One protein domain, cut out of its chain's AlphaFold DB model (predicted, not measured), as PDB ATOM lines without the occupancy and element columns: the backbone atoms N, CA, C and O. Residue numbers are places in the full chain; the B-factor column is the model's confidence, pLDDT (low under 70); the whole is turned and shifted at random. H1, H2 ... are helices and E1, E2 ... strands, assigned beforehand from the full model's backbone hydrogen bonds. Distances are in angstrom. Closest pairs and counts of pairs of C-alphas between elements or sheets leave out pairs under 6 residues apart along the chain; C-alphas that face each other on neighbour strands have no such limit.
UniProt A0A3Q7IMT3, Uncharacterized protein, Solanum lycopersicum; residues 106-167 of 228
ATOM      1  N   GLN A 106     -50.976 -10.352 -24.110       81.31
ATOM      2  CA  GLN A 106     -50.602  -8.927 -24.074       81.31
ATOM      3  C   GLN A 106     -49.147  -8.694 -23.644       81.31
ATOM      4  O   GLN A 106     -48.578  -7.646 -23.938       81.31
ATOM      5  N   ASP A 107     -48.514  -9.690 -23.024       88.44
ATOM      6  CA  ASP A 107     -47.144  -9.593 -22.525       88.44
ATOM      7  C   ASP A 107     -46.118  -9.561 -23.671       88.44
ATOM      8  O   ASP A 107     -45.984 -10.513 -24.451       88.44
ATOM      9  N   GLY A 108     -45.361  -8.463 -23.761       85.62
ATOM     10  CA  GLY A 108     -44.384  -8.233 -24.832       85.62
ATOM     11  C   GLY A 108     -43.253  -9.267 -24.876       85.62
ATOM     12  O   GLY A 108     -42.883  -9.726 -25.958       85.62
ATOM     13  N   ASP A 109     -42.750  -9.692 -23.716       89.75
ATOM     14  CA  ASP A 109     -41.659 -10.671 -23.624       89.75
ATOM     15  C   ASP A 109     -42.104 -12.063 -24.096       89.75
ATOM     16  O   ASP A 109     -41.402 -12.733 -24.863       89.75
ATOM     17  N   LEU A 110     -43.318 -12.479 -23.712       88.56
ATOM     18  CA  LEU A 110     -43.891 -13.752 -24.142       88.56
ATOM     19  C   LEU A 110     -44.139 -13.742 -25.659       88.56
ATOM     20  O   LEU A 110     -43.716 -14.681 -26.338       88.56
ATOM     21  N   ARG A 111     -44.681 -12.650 -26.225       87.56
ATOM     22  CA  ARG A 111     -44.750 -12.453 -27.690       87.56
ATOM     23  C   ARG A 111     -43.387 -12.569 -28.362       87.56
ATOM     24  O   ARG A 111     -43.279 -13.239 -29.387       87.56
ATOM     25  N   GLY A 112     -42.353 -11.948 -27.792       87.94
ATOM     26  CA  GLY A 112     -40.982 -12.020 -28.299       87.94
ATOM     27  C   GLY A 112     -40.508 -13.464 -28.472       87.94
ATOM     28  O   GLY A 112     -39.988 -13.815 -29.530       87.94
ATOM     29  N   SER A 113     -40.778 -14.323 -27.483       89.50
ATOM     30  CA  SER A 113     -40.463 -15.756 -27.559       89.50
ATOM     31  C   SER A 113     -41.314 -16.513 -28.594       89.50
ATOM     32  O   SER A 113     -40.782 -17.318 -29.360       89.50
ATOM     33  N   LEU A 114     -42.616 -16.217 -28.689       87.94
ATOM     34  CA  LEU A 114     -43.535 -16.891 -29.613       87.94
ATOM     35  C   LEU A 114     -43.267 -16.529 -31.087       87.94
ATOM     36  O   LEU A 114     -43.397 -17.389 -31.955       87.94
ATOM     37  N   ARG A 115     -42.796 -15.304 -31.378       88.69
ATOM     38  CA  ARG A 115     -42.376 -14.863 -32.730       88.69
ATOM     39  C   ARG A 115     -41.190 -15.644 -33.308       88.69
ATOM     40  O   ARG A 115     -40.976 -15.598 -34.523       88.69
ATOM     41  N   VAL A 116     -40.405 -16.325 -32.468       89.44
ATOM     42  CA  VAL A 116     -39.303 -17.207 -32.900       89.44
ATOM     43  C   VAL A 116     -39.846 -18.539 -33.425       89.44
ATOM     44  O   VAL A 116     -39.252 -19.147 -34.316       89.44
ATOM     45  N   ILE A 117     -40.988 -18.995 -32.903       87.44
ATOM     46  CA  ILE A 117     -41.573 -20.290 -33.249       87.44
ATOM     47  C   ILE A 117     -42.267 -20.186 -34.620       87.44
ATOM     48  O   ILE A 117     -43.097 -19.293 -34.833       87.44
ATOM     49  N   PRO A 118     -41.969 -21.082 -35.582       84.25
ATOM     50  CA  PRO A 118     -42.622 -21.063 -36.884       84.25
ATOM     51  C   PRO A 118     -44.118 -21.382 -36.771       84.25
ATOM     52  O   PRO A 118     -44.535 -22.260 -36.017       84.25
ATOM     53  N   CYS A 119     -44.923 -20.710 -37.598       81.50
ATOM     54  CA  CYS A 119     -46.354 -20.978 -37.787       81.50
ATOM     55  C   CYS A 119     -47.272 -20.767 -36.560       81.50
ATOM     56  O   CYS A 119     -48.386 -21.302 -36.567       81.50
ATOM     57  N   VAL A 120     -46.848 -19.978 -35.564       88.19
ATOM     58  CA  VAL A 120     -47.697 -19.506 -34.452       88.19
ATOM     59  C   VAL A 120     -48.334 -18.157 -34.825       88.19
ATOM     60  O   VAL A 120     -47.598 -17.177 -34.960       88.19
ATOM     61  N   PRO A 121     -49.666 -18.083 -35.016       86.69
ATOM     62  CA  PRO A 121     -50.376 -16.818 -35.168       86.69
ATOM     63  C   PRO A 121     -50.575 -16.149 -33.801       86.69
ATOM     64  O   PRO A 121     -51.060 -16.776 -32.856       86.69
ATOM     65  N   LEU A 122     -50.212 -14.869 -33.714       88.75
ATOM     66  CA  LEU A 122     -50.381 -14.035 -32.524       88.75
ATOM     67  C   LEU A 122     -51.530 -13.052 -32.738       88.75
ATOM     68  O   LEU A 122     -51.667 -12.491 -33.822       88.75
ATOM     69  N   ILE A 123     -52.331 -12.819 -31.699       88.88
ATOM     70  CA  ILE A 123     -53.460 -11.879 -31.739       88.88
ATOM     71  C   ILE A 123     -53.269 -10.829 -30.649       88.88
ATOM     72  O   ILE A 123     -53.093 -11.172 -29.480       88.88
ATOM     73  N   SER A 124     -53.248  -9.545 -31.015       82.50
ATOM     74  CA  SER A 124     -53.247  -8.393 -30.098       82.50
ATOM     75  C   SER A 124     -54.624  -7.758 -30.045       82.50
ATOM     76  O   SER A 124     -55.095  -7.256 -31.062       82.50
ATOM     77  N   ALA A 125     -55.241  -7.732 -28.864       83.81
ATOM     78  CA  ALA A 125     -56.412  -6.898 -28.621       83.81
ATOM     79  C   ALA A 125     -55.963  -5.514 -28.131       83.81
ATOM     80  O   ALA A 125     -55.312  -5.413 -27.091       83.81
ATOM     81  N   LEU A 126     -56.293  -4.469 -28.882       81.75
ATOM     82  CA  LEU A 126     -56.135  -3.077 -28.476       81.75
ATOM     83  C   LEU A 126     -57.526  -2.539 -28.148       81.75
ATOM     84  O   LEU A 126     -58.331  -2.339 -29.052       81.75
ATOM     85  N   GLU A 127     -57.789  -2.340 -26.855       82.12
ATOM     86  CA  GLU A 127     -59.054  -1.838 -26.293       82.12
ATOM     87  C   GLU A 127     -60.303  -2.604 -26.777       82.12
ATOM     88  O   GLU A 127     -60.708  -3.561 -26.116       82.12
ATOM     89  N   GLU A 128     -60.889  -2.223 -27.916       83.06
ATOM     90  CA  GLU A 128     -62.101  -2.835 -28.484       83.06
ATOM     91  C   GLU A 128     -61.845  -3.746 -29.705       83.06
ATOM     92  O   GLU A 128     -62.725  -4.525 -30.073       83.06
ATOM     93  N   GLU A 129     -60.656  -3.707 -30.322       84.88
ATOM     94  CA  GLU A 129     -60.370  -4.420 -31.579       84.88
ATOM     95  C   GLU A 129     -59.227  -5.443 -31.451       84.88
ATOM     96  O   GLU A 129     -58.136  -5.148 -30.957       84.88
ATOM     97  N   SER A 130     -59.466  -6.669 -31.932       84.81
ATOM     98  CA  SER A 130     -58.471  -7.744 -31.999       84.81
ATOM     99  C   SER A 130     -57.855  -7.864 -33.394       84.81
ATOM    100  O   SER A 130     -58.509  -8.214 -34.376       84.81
ATOM    101  N   PHE A 131     -56.550  -7.616 -33.470       86.94
ATOM    102  CA  PHE A 131     -55.758  -7.711 -34.690       86.94
ATOM    103  C   PHE A 131     -54.900  -8.973 -34.676       86.94
ATOM    104  O   PHE A 131     -54.217  -9.263 -33.691       86.94
ATOM    105  N   VAL A 132     -54.900  -9.708 -35.789       89.00
ATOM    106  CA  VAL A 132     -53.890 -10.743 -36.048       89.00
ATOM    107  C   VAL A 132     -52.586 -10.039 -36.411       89.00
ATOM    108  O   VAL A 132     -52.577  -9.164 -37.274       89.00
ATOM    109  N   GLU A 133     -51.498 -10.402 -35.742       86.12
ATOM    110  CA  GLU A 133     -50.182  -9.808 -35.962       86.12
ATOM    111  C   GLU A 133     -49.551 -10.313 -37.273       86.12
ATOM    112  O   GLU A 133     -49.674 -11.492 -37.621       86.12
ATOM    113  N   ASP A 134     -48.843  -9.432 -37.984       86.75
ATOM    114  CA  ASP A 134     -48.083  -9.798 -39.181       86.75
ATOM    115  C   ASP A 134     -46.965 -10.817 -38.865       86.75
ATOM    116  O   ASP A 134     -46.348 -10.771 -37.795       86.75
ATOM    117  N   PRO A 135     -46.650 -11.743 -39.793       88.00
ATOM    118  CA  PRO A 135     -45.668 -12.792 -39.550       88.00
ATOM    119  C   PRO A 135     -44.252 -12.232 -39.374       88.00
ATOM    120  O   PRO A 135     -43.736 -11.488 -40.212       88.00
ATOM    121  N   SER A 136     -43.573 -12.691 -38.322       89.56
ATOM    122  CA  SER A 136     -42.179 -12.342 -38.021       89.56
ATOM    123  C   SER A 136     -41.246 -12.620 -39.220       89.56
ATOM    124  O   SER A 136     -41.470 -13.590 -39.958       89.56
ATOM    125  N   PRO A 137     -40.156 -11.848 -39.424       87.69
ATOM    126  CA  PRO A 137     -39.177 -12.114 -40.481       87.69
ATOM    127  C   PRO A 137     -38.648 -13.556 -40.474       87.69
ATOM    128  O   PRO A 137     -38.515 -14.163 -41.537       87.69
ATOM    129  N   SER A 138     -38.428 -14.138 -39.291       86.00
ATOM    130  CA  SER A 138     -37.989 -15.531 -39.123       86.00
ATOM    131  C   SER A 138     -39.055 -16.535 -39.576       86.00
ATOM    132  O   SER A 138     -38.749 -17.490 -40.289       86.00
ATOM    133  N   GLN A 139     -40.324 -16.294 -39.230       87.31
ATOM    134  CA  GLN A 139     -41.455 -17.118 -39.677       87.31
ATOM    135  C   GLN A 139     -41.644 -17.021 -41.199       87.31
ATOM    136  O   GLN A 139     -41.878 -18.029 -41.866       87.31
ATOM    137  N   SER A 140     -41.474 -15.820 -41.759       88.00
ATOM    138  CA  SER A 140     -41.546 -15.552 -43.199       88.00
ATOM    139  C   SER A 140     -40.414 -16.226 -43.984       88.00
ATOM    140  O   SER A 140     -40.639 -16.712 -45.092       88.00
ATOM    141  N   GLN A 141     -39.199 -16.282 -43.429       89.38
ATOM    142  CA  GLN A 141     -38.080 -17.033 -44.012       89.38
ATOM    143  C   GLN A 141     -38.334 -18.543 -43.974       89.38
ATOM    144  O   GLN A 141     -38.177 -19.199 -45.000       89.38
ATOM    145  N   PHE A 142     -38.802 -19.079 -42.840       89.06
ATOM    146  CA  PHE A 142     -39.160 -20.496 -42.714       89.06
ATOM    147  C   PHE A 142     -40.256 -20.915 -43.708       89.06
ATOM    148  O   PHE A 142     -40.166 -21.978 -44.323       89.06
ATOM    149  N   ALA A 143     -41.275 -20.068 -43.901       87.88
ATOM    150  CA  ALA A 143     -42.314 -20.303 -44.898       87.88
ATOM    151  C   ALA A 143     -41.702 -20.441 -46.302       87.88
ATOM    152  O   ALA A 143     -41.907 -21.476 -46.937       87.88
ATOM    153  N   LYS A 144     -40.873 -19.474 -46.723       89.44
ATOM    154  CA  LYS A 144     -40.176 -19.485 -48.023       89.44
ATOM    155  C   LYS A 144     -39.303 -20.722 -48.211       89.44
ATOM    156  O   LYS A 144     -39.493 -21.425 -49.194       89.44
ATOM    157  N   SER A 145     -38.436 -21.063 -47.254       88.00
ATOM    158  CA  SER A 145     -37.591 -22.264 -47.370       88.00
ATOM    159  C   SER A 145     -38.420 -23.553 -47.441       88.00
ATOM    160  O   SER A 145     -38.078 -24.467 -48.187       88.00
ATOM    161  N   SER A 146     -39.546 -23.622 -46.717       86.62
ATOM    162  CA  SER A 146     -40.469 -24.768 -46.783       86.62
ATOM    163  C   SER A 146     -41.275 -24.834 -48.088       86.62
ATOM    164  O   SER A 146     -41.783 -25.897 -48.446       86.62
ATOM    165  N   GLU A 147     -41.430 -23.710 -48.792       86.25
ATOM    166  CA  GLU A 147     -42.032 -23.647 -50.123       86.25
ATOM    167  C   GLU A 147     -41.003 -23.993 -51.202       86.25
ATOM    168  O   GLU A 147     -41.312 -24.803 -52.066       86.25
ATOM    169  N   GLU A 148     -39.771 -23.495 -51.100       84.88
ATOM    170  CA  GLU A 148     -38.640 -23.856 -51.965       84.88
ATOM    171  C   GLU A 148     -38.352 -25.370 -51.921       84.88
ATOM    172  O   GLU A 148     -38.276 -26.007 -52.969       84.88
ATOM    173  N   GLU A 149     -38.323 -25.991 -50.732       83.69
ATOM    174  CA  GLU A 149     -38.201 -27.454 -50.573       83.69
ATOM    175  C   GLU A 149     -39.371 -28.225 -51.222       83.69
ATOM    176  O   GLU A 149     -39.206 -29.341 -51.716       83.69
ATOM    177  N   ARG A 150     -40.572 -27.630 -51.246       81.06
ATOM    178  CA  ARG A 150     -41.776 -28.197 -51.887       81.06
ATOM    179  C   ARG A 150     -41.893 -27.887 -53.374       81.06
ATOM    180  O   ARG A 150     -42.789 -28.439 -54.016       81.06
ATOM    181  N   LEU A 151     -41.019 -27.040 -53.910       69.50
ATOM    182  CA  LEU A 151     -40.937 -26.683 -55.320       69.50
ATOM    183  C   LEU A 151     -39.678 -27.271 -55.988       69.50
ATOM    184  O   LEU A 151     -38.968 -26.536 -56.678       69.50
ATOM    185  N   PRO A 152     -39.405 -28.592 -55.900       65.88
ATOM    186  CA  PRO A 152     -38.532 -29.213 -56.869       65.88
ATOM    187  C   PRO A 152     -39.311 -29.285 -58.186       65.88
ATOM    188  O   PRO A 152     -39.963 -30.289 -58.485       65.88
ATOM    189  N   ILE A 153     -39.201 -28.231 -59.001       63.34
ATOM    190  CA  ILE A 153     -39.279 -28.391 -60.454       63.34
ATOM    191  C   ILE A 153     -38.100 -29.296 -60.797       63.34
ATOM    192  O   ILE A 153     -36.975 -28.854 -60.998       63.34
ATOM    193  N   THR A 154     -38.335 -30.604 -60.723       69.12
ATOM    194  CA  THR A 154     -37.342 -31.589 -61.144       69.12
ATOM    195  C   THR A 154     -37.093 -31.397 -62.635       69.12
ATOM    196  O   THR A 154     -38.031 -31.074 -63.364       69.12
ATOM    197  N   ASP A 155     -35.887 -31.697 -63.123       65.19
ATOM    198  CA  ASP A 155     -35.545 -31.605 -64.556       65.19
ATOM    199  C   ASP A 155     -36.534 -32.371 -65.468       65.19
ATOM    200  O   ASP A 155     -36.649 -32.116 -66.667       65.19
ATOM    201  N   LEU A 156     -37.280 -33.325 -64.896       62.25
ATOM    202  CA  LEU A 156     -38.366 -34.058 -65.541       62.25
ATOM    203  C   LEU A 156     -39.583 -33.181 -65.874       62.25
ATOM    204  O   LEU A 156     -40.211 -33.413 -66.905       62.25
ATOM    205  N   GLU A 157     -39.941 -32.196 -65.049       64.69
ATOM    206  CA  GLU A 157     -41.059 -31.283 -65.326       64.69
ATOM    207  C   GLU A 157     -40.721 -30.341 -66.490       64.69
ATOM    208  O   GLU A 157     -41.535 -30.176 -67.407       64.69
ATOM    209  N   ASP A 158     -39.482 -29.849 -66.545       67.31
ATOM    210  CA  ASP A 158     -38.950 -29.093 -67.684       67.31
ATOM    211  C   ASP A 158     -38.866 -29.956 -68.951       67.31
ATOM    212  O   ASP A 158     -39.282 -29.535 -70.033       67.31
ATOM    213  N   GLN A 159     -38.429 -31.216 -68.853       69.00
ATOM    214  CA  GLN A 159     -38.499 -32.137 -69.992       69.00
ATOM    215  C   GLN A 159     -39.947 -32.374 -70.451       69.00
ATOM    216  O   GLN A 159     -40.221 -32.354 -71.651       69.00
ATOM    217  N   ILE A 160     -40.904 -32.562 -69.537       70.06
ATOM    218  CA  ILE A 160     -42.316 -32.803 -69.877       70.06
ATOM    219  C   ILE A 160     -42.957 -31.574 -70.534       70.06
ATOM    220  O   ILE A 160     -43.742 -31.734 -71.476       70.06
ATOM    221  N   THR A 161     -42.652 -30.357 -70.079       63.75
ATOM    222  CA  THR A 161     -43.165 -29.130 -70.708       63.75
ATOM    223  C   THR A 161     -42.573 -28.949 -72.107       63.75
ATOM    224  O   THR A 161     -43.346 -28.829 -73.063       63.75
ATOM    225  N   ASN A 162     -41.252 -29.079 -72.265       67.44
ATOM    226  CA  ASN A 162     -40.556 -28.997 -73.556       67.44
ATOM    227  C   ASN A 162     -41.061 -30.045 -74.568       67.44
ATOM    228  O   ASN A 162     -41.473 -29.701 -75.680       67.44
ATOM    229  N   ILE A 163     -41.182 -31.313 -74.157       62.47
ATOM    230  CA  ILE A 163     -41.741 -32.402 -74.980       62.47
ATOM    231  C   ILE A 163     -43.175 -32.090 -75.454       62.47
ATOM    232  O   ILE A 163     -43.592 -32.518 -76.534       62.47
ATOM    233  N   ASN A 164     -43.968 -31.363 -74.663       60.25
ATOM    234  CA  ASN A 164     -45.339 -30.998 -75.025       60.25
ATOM    235  C   ASN A 164     -45.439 -29.724 -75.883       60.25
ATOM    236  O   ASN A 164     -46.479 -29.530 -76.520       60.25
ATOM    237  N   VAL A 165     -44.389 -28.900 -75.956       59.62
ATOM    238  CA  VAL A 165     -44.260 -27.833 -76.963       59.62
ATOM    239  C   VAL A 165     -44.024 -28.467 -78.336       59.62
ATOM    240  O   VAL A 165     -44.876 -28.332 -79.213       59.62
ATOM    241  N   GLU A 166     -42.992 -29.308 -78.488       58.16
ATOM    242  CA  GLU A 166     -42.642 -29.953 -79.772       58.16
ATOM    243  C   GLU A 166     -43.756 -30.825 -80.391       58.16
ATOM    244  O   GLU A 166     -43.772 -31.111 -81.597       58.16
ATOM    245  N   ARG A 167     -44.684 -31.317 -79.562       56.88
ATOM    246  CA  ARG A 167     -45.841 -32.111 -80.005       56.88
ATOM    247  C   ARG A 167     -46.950 -31.261 -80.630       56.88
ATOM    248  O   ARG A 167     -47.712 -31.800 -81.436       56.88
TER     249      ARG A 167
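This is residues 106 to 167 of the 228 residues of an uncharacterized protein of Solanum lycopersicum (UniProt A0A3Q7IMT3). A two-stranded hairpin, E1 and E2, with the short helix H1 near it makes one end of a long rod; H2 leads away from it, and residues 144 to 167, with H3, stick out as an arm. The printed part has 62 residues, in the order H1, E1, E2, H2, H3, mixed helices and strands, the sheet antiparallel. It is extended, with a radius of gyration of the C-alphas of 20.1 A and spans of 63 by 23 by 12 A.

E1, residues 122 to 126, and E2, residues 129 to 132, form an antiparallel hairpin at 159 degrees; N 124 and O 131 are within hydrogen-bond range at 2.9 A. The closest C-alphas of H1, residues 108 to 114, and E1, those of Arg 111 and Leu 122, are 7.6 A apart. H2, residues 137 to 148, and H3, residues 155 to 166, are apart. In H1, H2 and H3 every O i to N i+4 pair is within hydrogen-bond range.

H1 begins at C-alpha 108 (-44.384, -8.233, -24.832) and spans 9.9 A, E1 13.0 A, E2 10.1 A, H2 16.4 A. H3, 16.9 A, ends at C-alpha 166 (-42.642, -29.953, -79.772).

The C-alphas farthest apart, Glu 127 and Arg 167, are 63.1 A apart. The printed part has no cut and no long link. Residues 151 to 159 and 161 to 167 have pLDDT under 70.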